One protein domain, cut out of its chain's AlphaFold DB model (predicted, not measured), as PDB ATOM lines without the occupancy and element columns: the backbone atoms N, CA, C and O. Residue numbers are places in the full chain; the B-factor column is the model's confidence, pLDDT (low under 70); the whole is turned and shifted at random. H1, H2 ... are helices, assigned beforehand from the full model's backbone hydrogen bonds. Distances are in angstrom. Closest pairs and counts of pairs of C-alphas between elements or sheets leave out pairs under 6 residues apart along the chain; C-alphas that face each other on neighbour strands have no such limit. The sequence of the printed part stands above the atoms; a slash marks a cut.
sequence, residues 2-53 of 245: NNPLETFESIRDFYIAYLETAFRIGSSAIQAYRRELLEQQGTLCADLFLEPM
ATOM      1  N   ASN A   2      82.490 123.602 139.394       65.25
ATOM      2  CA  ASN A   2      81.271 124.304 138.954       65.25
ATOM      3  C   ASN A   2      80.617 123.701 137.701       65.25
ATOM      4  O   ASN A   2      79.502 124.097 137.382       65.25
ATOM      5  N   ASN A   3      81.259 122.734 137.034       84.75
ATOM      6  CA  ASN A   3      80.689 122.045 135.881       84.75
ATOM      7  C   ASN A   3      81.076 120.544 135.894       84.75
ATOM      8  O   ASN A   3      82.255 120.215 135.715       84.75
ATOM      9  N   PRO A   4      80.125 119.624 136.152       85.31
ATOM     10  CA  PRO A   4      80.405 118.188 136.176       85.31
ATOM     11  C   PRO A   4      80.778 117.624 134.795       85.31
ATOM     12  O   PRO A   4      81.521 116.649 134.746       85.31
ATOM     13  N   LEU A   5      80.329 118.249 133.698       88.06
ATOM     14  CA  LEU A   5      80.678 117.842 132.330       88.06
ATOM     15  C   LEU A   5      82.157 118.105 132.047       88.06
ATOM     16  O   LEU A   5      82.894 117.176 131.740       88.06
ATOM     17  N   GLU A   6      82.614 119.338 132.280       88.62
ATOM     18  CA  GLU A   6      84.030 119.705 132.111       88.62
ATOM     19  C   GLU A   6      84.947 118.854 132.994       88.62
ATOM     20  O   GLU A   6      86.053 118.497 132.598       88.62
ATOM     21  N   THR A   7      84.492 118.515 134.206       88.75
ATOM     22  CA  THR A   7      85.264 117.664 135.120       88.75
ATOM     23  C   THR A   7      85.400 116.249 134.560       88.75
ATOM     24  O   THR A   7      86.494 115.689 134.583       88.75
ATOM     25  N   PHE A   8      84.309 115.679 134.044       90.06
ATOM     26  CA  PHE A   8      84.320 114.369 133.398       90.06
ATOM     27  C   PHE A   8      85.247 114.353 132.177       90.06
ATOM     28  O   PHE A   8      86.118 113.488 132.090       90.06
ATOM     29  N   GLU A   9      85.114 115.337 131.286       89.31
ATOM     30  CA  GLU A   9      85.959 115.479 130.095       89.31
ATOM     31  C   GLU A   9      87.435 115.625 130.474       89.31
ATOM     32  O   GLU A   9      88.275 114.893 129.964       89.31
ATOM     33  N   SER A  10      87.747 116.471 131.460       90.50
ATOM     34  CA  SER A  10      89.123 116.674 131.935       90.50
ATOM     35  C   SER A  10      89.745 115.396 132.501       90.50
ATOM     36  O   SER A  10      90.919 115.119 132.258       90.50
ATOM     37  N   ILE A  11      88.980 114.605 133.264       91.00
ATOM     38  CA  ILE A  11      89.459 113.324 133.802       91.00
ATOM     39  C   ILE A  11      89.695 112.335 132.658       91.00
ATOM     40  O   ILE A  11      90.752 111.705 132.614       91.00
ATOM     41  N   ARG A  12      88.750 112.215 131.717       91.81
ATOM     42  CA  ARG A  12      88.897 111.349 130.539       91.81
ATOM     43  C   ARG A  12      90.152 111.719 129.750       91.81
ATOM     44  O   ARG A  12      90.983 110.852 129.489       91.81
ATOM     45  N   ASP A  13      90.322 112.998 129.438       92.00
ATOM     46  CA  ASP A  13      91.433 113.495 128.630       92.00
ATOM     47  C   ASP A  13      92.778 113.308 129.338       92.00
ATOM     48  O   ASP A  13      93.770 112.965 128.694       92.00
ATOM     49  N   PHE A  14      92.812 113.441 130.668       93.56
ATOM     50  CA  PHE A  14      93.989 113.117 131.472       93.56
ATOM     51  C   PHE A  14      94.387 111.640 131.341       93.56
ATOM     52  O   PHE A  14      95.559 111.333 131.106       93.56
ATOM     53  N   TYR A  15      93.426 110.714 131.441       93.06
ATOM     54  CA  TYR A  15      93.694 109.284 131.252       93.06
ATOM     55  C   TYR A  15      94.128 108.961 129.818       93.06
ATOM     56  O   TYR A  15      95.063 108.180 129.632       93.06
ATOM     57  N   ILE A  16      93.506 109.578 128.808       93.00
ATOM     58  CA  ILE A  16      93.912 109.414 127.405       93.00
ATOM     59  C   ILE A  16      95.348 109.908 127.211       93.00
ATOM     60  O   ILE A  16      96.172 109.169 126.679       93.00
ATOM     61  N   ALA A  17      95.685 111.104 127.698       92.38
ATOM     62  CA  ALA A  17      97.033 111.660 127.590       92.38
ATOM     63  C   ALA A  17      98.082 110.775 128.285       92.38
ATOM     64  O   ALA A  17      99.179 110.560 127.758       92.38
ATOM     65  N   TYR A  18      97.741 110.206 129.447       93.69
ATOM     66  CA  TYR A  18      98.585 109.225 130.125       93.69
ATOM     67  C   TYR A  18      98.820 107.981 129.254       93.69
ATOM     68  O   TYR A  18      99.970 107.585 129.055       93.69
ATOM     69  N   LEU A  19      97.763 107.392 128.685       91.62
ATOM     70  CA  LEU A  19      97.866 106.225 127.799       91.62
ATOM     71  C   LEU A  19      98.657 106.534 126.523       91.62
ATOM     72  O   LEU A  19      99.454 105.710 126.074       91.62
ATOM     73  N   GLU A  20      98.476 107.722 125.951       91.81
ATOM     74  CA  GLU A  20      99.208 108.176 124.768       91.81
ATOM     75  C   GLU A  20     100.705 108.328 125.033       91.81
ATOM     76  O   GLU A  20     101.521 107.991 124.168       91.81
ATOM     77  N   THR A  21     101.053 108.787 126.238       91.56
ATOM     78  CA  THR A  21     102.436 108.944 126.694       91.56
ATOM     79  C   THR A  21     103.076 107.592 127.009       91.56
ATOM     80  O   THR A  21     104.180 107.316 126.544       91.56
ATOM     81  N   ALA A  22     102.381 106.734 127.761       93.44
ATOM     82  CA  ALA A  22     102.883 105.424 128.175       93.44
ATOM     83  C   ALA A  22     103.002 104.439 126.997       93.44
ATOM     84  O   ALA A  22     103.962 103.675 126.918       93.44
ATOM     85  N   PHE A  23     102.054 104.480 126.057       91.56
ATOM     86  CA  PHE A  23     101.982 103.586 124.899       91.56
ATOM     87  C   PHE A  23     102.062 104.385 123.598       91.56
ATOM     88  O   PHE A  23     101.113 104.440 122.808       91.56
ATOM     89  N   ARG A  24     103.196 105.050 123.373       88.81
ATOM     90  CA  ARG A  24     103.389 105.913 122.205       88.81
ATOM     91  C   ARG A  24     103.493 105.103 120.906       88.81
ATOM     92  O   ARG A  24     104.380 104.275 120.738       88.81
ATOM     93  N   ILE A  25     102.624 105.411 119.951       92.00
ATOM     94  CA  ILE A  25     102.663 104.949 118.560       92.00
ATOM     95  C   ILE A  25     103.338 106.033 117.704       92.00
ATOM     96  O   ILE A  25     103.028 107.217 117.849       92.00
ATOM     97  N   GLY A  26     104.273 105.638 116.833       89.94
ATOM     98  CA  GLY A  26     105.070 106.565 116.014       89.94
ATOM     99  C   GLY A  26     104.313 107.224 114.854       89.94
ATOM    100  O   GLY A  26     104.705 108.294 114.402       89.94
ATOM    101  N   SER A  27     103.218 106.615 114.389       94.44
ATOM    102  CA  SER A  27     102.355 107.180 113.345       94.44
ATOM    103  C   SER A  27     101.309 108.119 113.946       94.44
ATOM    104  O   SER A  27     100.493 107.694 114.765       94.44
ATOM    105  N   SER A  28     101.295 109.377 113.498       90.88
ATOM    106  CA  SER A  28     100.306 110.380 113.916       90.88
ATOM    107  C   SER A  28      98.879 110.006 113.508       90.88
ATOM    108  O   SER A  28      97.951 110.226 114.279       90.88
ATOM    109  N   ALA A  29      98.702 109.379 112.343       93.88
ATOM    110  CA  ALA A  29      97.392 108.936 111.869       93.88
ATOM    111  C   ALA A  29      96.798 107.835 112.766       93.88
ATOM    112  O   ALA A  29      95.624 107.879 113.116       93.88
ATOM    113  N   ILE A  30      97.625 106.874 113.194       92.81
ATOM    114  CA  ILE A  30      97.180 105.790 114.085       92.81
ATOM    115  C   ILE A  30      96.911 106.326 115.499       92.81
ATOM    116  O   ILE A  30      95.977 105.876 116.159       92.81
ATOM    117  N   GLN A  31      97.700 107.300 115.961       91.56
ATOM    118  CA  GLN A  31      97.460 107.987 117.232       91.56
ATOM    119  C   GLN A  31      96.104 108.691 117.260       91.56
ATOM    120  O   GLN A  31      95.336 108.481 118.195       91.56
ATOM    121  N   ALA A  32      95.794 109.465 116.217       91.44
ATOM    122  CA  ALA A  32      94.510 110.146 116.090       91.44
ATOM    123  C   ALA A  32      93.344 109.144 116.083       91.44
ATOM    124  O   ALA A  32      92.411 109.284 116.866       91.44
ATOM    125  N   TYR A  33      93.455 108.070 115.295       93.44
ATOM    126  CA  TYR A  33      92.424 107.031 115.245       93.44
ATOM    127  C   TYR A  33      92.220 106.325 116.594       93.44
ATOM    128  O   TYR A  33      91.097 106.042 117.003       93.44
ATOM    129  N   ARG A  34      93.300 106.063 117.342       92.75
ATOM    130  CA  ARG A  34      93.192 105.501 118.695       92.75
ATOM    131  C   ARG A  34      92.474 106.451 119.648       92.75
ATOM    132  O   ARG A  34      91.673 105.984 120.453       92.75
ATOM    133  N   ARG A  35      92.779 107.747 119.594       92.44
ATOM    134  CA  ARG A  35      92.109 108.753 120.422       92.44
ATOM    135  C   ARG A  35      90.607 108.769 120.157       92.44
ATOM    136  O   ARG A  35      89.850 108.667 121.113       92.44
ATOM    137  N   GLU A  36      90.196 108.765 118.889       92.50
ATOM    138  CA  GLU A  36      88.778 108.669 118.517       92.50
ATOM    139  C   GLU A  36      88.109 107.434 119.144       92.50
ATOM    140  O   GLU A  36      87.035 107.549 119.726       92.50
ATOM    141  N   LEU A  37      88.759 106.262 119.105       92.56
ATOM    142  CA  LEU A  37      88.236 105.039 119.733       92.56
ATOM    143  C   LEU A  37      88.146 105.129 121.266       92.56
ATOM    144  O   LEU A  37      87.212 104.592 121.857       92.56
ATOM    145  N   LEU A  38      89.111 105.776 121.922       91.38
ATOM    146  CA  LEU A  38      89.112 105.952 123.381       91.38
ATOM    147  C   LEU A  38      88.067 106.975 123.845       91.38
ATOM    148  O   LEU A  38      87.551 106.856 124.956       91.38
ATOM    149  N   GLU A  39      87.758 107.958 123.001       90.69
ATOM    150  CA  GLU A  39      86.715 108.957 123.238       90.69
ATOM    151  C   GLU A  39      85.305 108.402 122.983       90.69
ATOM    152  O   GLU A  39      84.335 108.972 123.489       90.69
ATOM    153  N   GLN A  40      85.178 107.274 122.268       89.38
ATOM    154  CA  GLN A  40      83.899 106.584 122.105       89.38
ATOM    155  C   GLN A  40      83.337 106.108 123.448       89.38
ATOM    156  O   GLN A  40      84.032 105.569 124.318       89.38
ATOM    157  N   GLN A  41      82.025 106.277 123.576       83.88
ATOM    158  CA  GLN A  41      81.252 105.817 124.715       83.88
ATOM    159  C   GLN A  41      81.426 104.309 124.936       83.88
ATOM    160  O   GLN A  41      81.305 103.509 124.010       83.88
ATOM    161  N   GLY A  42      81.650 103.915 126.191       81.94
ATOM    162  CA  GLY A  42      81.769 102.511 126.589       81.94
ATOM    163  C   GLY A  42      83.162 101.912 126.389       81.94
ATOM    164  O   GLY A  42      83.380 100.785 126.829       81.94
ATOM    165  N   THR A  43      84.108 102.652 125.796       86.75
ATOM    166  CA  THR A  43      85.507 102.217 125.669       86.75
ATOM    167  C   THR A  43      86.291 102.523 126.944       86.75
ATOM    168  O   THR A  43      86.591 101.623 127.726       86.75
ATOM    169  N   LEU A  44      86.627 103.800 127.167       87.12
ATOM    170  CA  LEU A  44      87.359 104.244 128.357       87.12
ATOM    171  C   LEU A  44      86.411 104.711 129.465       87.12
ATOM    172  O   LEU A  44      86.663 104.481 130.647       87.12
ATOM    173  N   CYS A  45      85.327 105.385 129.088       85.56
ATOM    174  CA  CYS A  45      84.346 105.930 130.016       85.56
ATOM    175  C   CYS A  45      82.932 105.536 129.582       85.56
ATOM    176  O   CYS A  45      82.615 105.516 128.391       85.56
ATOM    177  N   ALA A  46      82.075 105.231 130.557       83.94
ATOM    178  CA  ALA A  46      80.635 105.165 130.338       83.94
ATOM    179  C   ALA A  46      80.062 106.580 130.142       83.94
ATOM    180  O   ALA A  46      80.739 107.570 130.426       83.94
ATOM    181  N   ASP A  47      78.808 106.664 129.695       81.31
ATOM    182  CA  ASP A  47      78.101 107.944 129.631       81.31
ATOM    183  C   ASP A  47      78.039 108.625 130.995       81.31
ATOM    184  O   ASP A  47      77.879 107.983 132.040       81.31
ATOM    185  N   LEU A  48      78.110 109.956 130.969       82.12
ATOM    186  CA  LEU A  48      77.871 110.752 132.157       82.12
ATOM    187  C   LEU A  48      76.377 110.730 132.497       82.12
ATOM    188  O   LEU A  48      75.567 111.421 131.882       82.12
ATOM    189  N   PHE A  49      76.018 109.977 133.533       83.44
ATOM    190  CA  PHE A  49      74.677 110.018 134.105       83.44
ATOM    191  C   PHE A  49      74.555 111.192 135.079       83.44
ATOM    192  O   PHE A  49      75.202 111.227 136.126       83.44
ATOM    193  N   LEU A  50      73.699 112.156 134.737       82.88
ATOM    194  CA  LEU A  50      73.332 113.262 135.617       82.88
ATOM    195  C   LEU A  50      71.961 112.984 136.233       82.88
ATOM    196  O   LEU A  50      70.933 113.136 135.577       82.88
ATOM    197  N   GLU A  51      71.946 112.594 137.504       80.44
ATOM    198  CA  GLU A  51      70.709 112.442 138.268       80.44
ATOM    199  C   GLU A  51      70.459 113.700 139.121       80.44
ATOM    200  O   GLU A  51      71.253 114.010 140.018       80.44
ATOM    201  N   PRO A  52      69.372 114.457 138.880       80.00
ATOM    202  CA  PRO A  52      69.013 115.568 139.745       80.00
ATOM    203  C   PRO A  52      68.517 115.027 141.088       80.00
ATOM    204  O   PRO A  52      67.429 114.468 141.188       80.00
ATOM    205  N   MET A  53      69.296 115.244 142.146       75.62
ATOM    206  CA  MET A  53      68.902 114.854 143.499       75.62
ATOM    207  C   MET A  53      67.962 115.907 144.104       75.62
ATOM    208  O   MET A  53      68.411 117.024 144.396       75.62
TER     209      MET A  53
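AT A GLANCE: This is residues 2 to 53 of the 245 residues of the protein "DEAD domain-containing protein" of Pectobacterium parmentieri (UniProt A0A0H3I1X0). The model is a helical hairpin: the long helix H1 turns tightly at one end, and the shorter H2 folds back beside it at a slant. Beyond H2 a tail, residues 40 to 53, runs on to the end opposite the turn and adds to the length. The printed part has 52 residues with two named helices, H1 then H2, and no named strand; the class is all helix. It is loose, with a radius of gyration of the C-alphas of 13.1 A and spans of 46 by 19 by 14 A.

HOW THE PARTS SIT: Start with H1, residues 4 to 22, which touches H2, residues 28 to 39, with its residues 12 to 20 alone. Look at Ile 16 and Leu 38, whose C-alphas are the closest of the two helices at 7.2 A. This helical hairpin has a steep tilt of 40 degrees, opposite ways. In H1 and H2 every O i to N i+4 pair is within hydrogen-bond range.

IN THESE COORDINATES: Find C-alpha 4 at (80.405, 118.188, 136.176); from there H1 runs 27.1 A to C-alpha 22. H2 runs 16.5 A to C-alpha 39 at (86.715, 108.957, 123.238).

THE WHOLE: The C-alphas farthest apart, Gly 26 and Met 53, are 46.2 A apart. The printed part has no cut; residue 2 alone is under pLDDT 70.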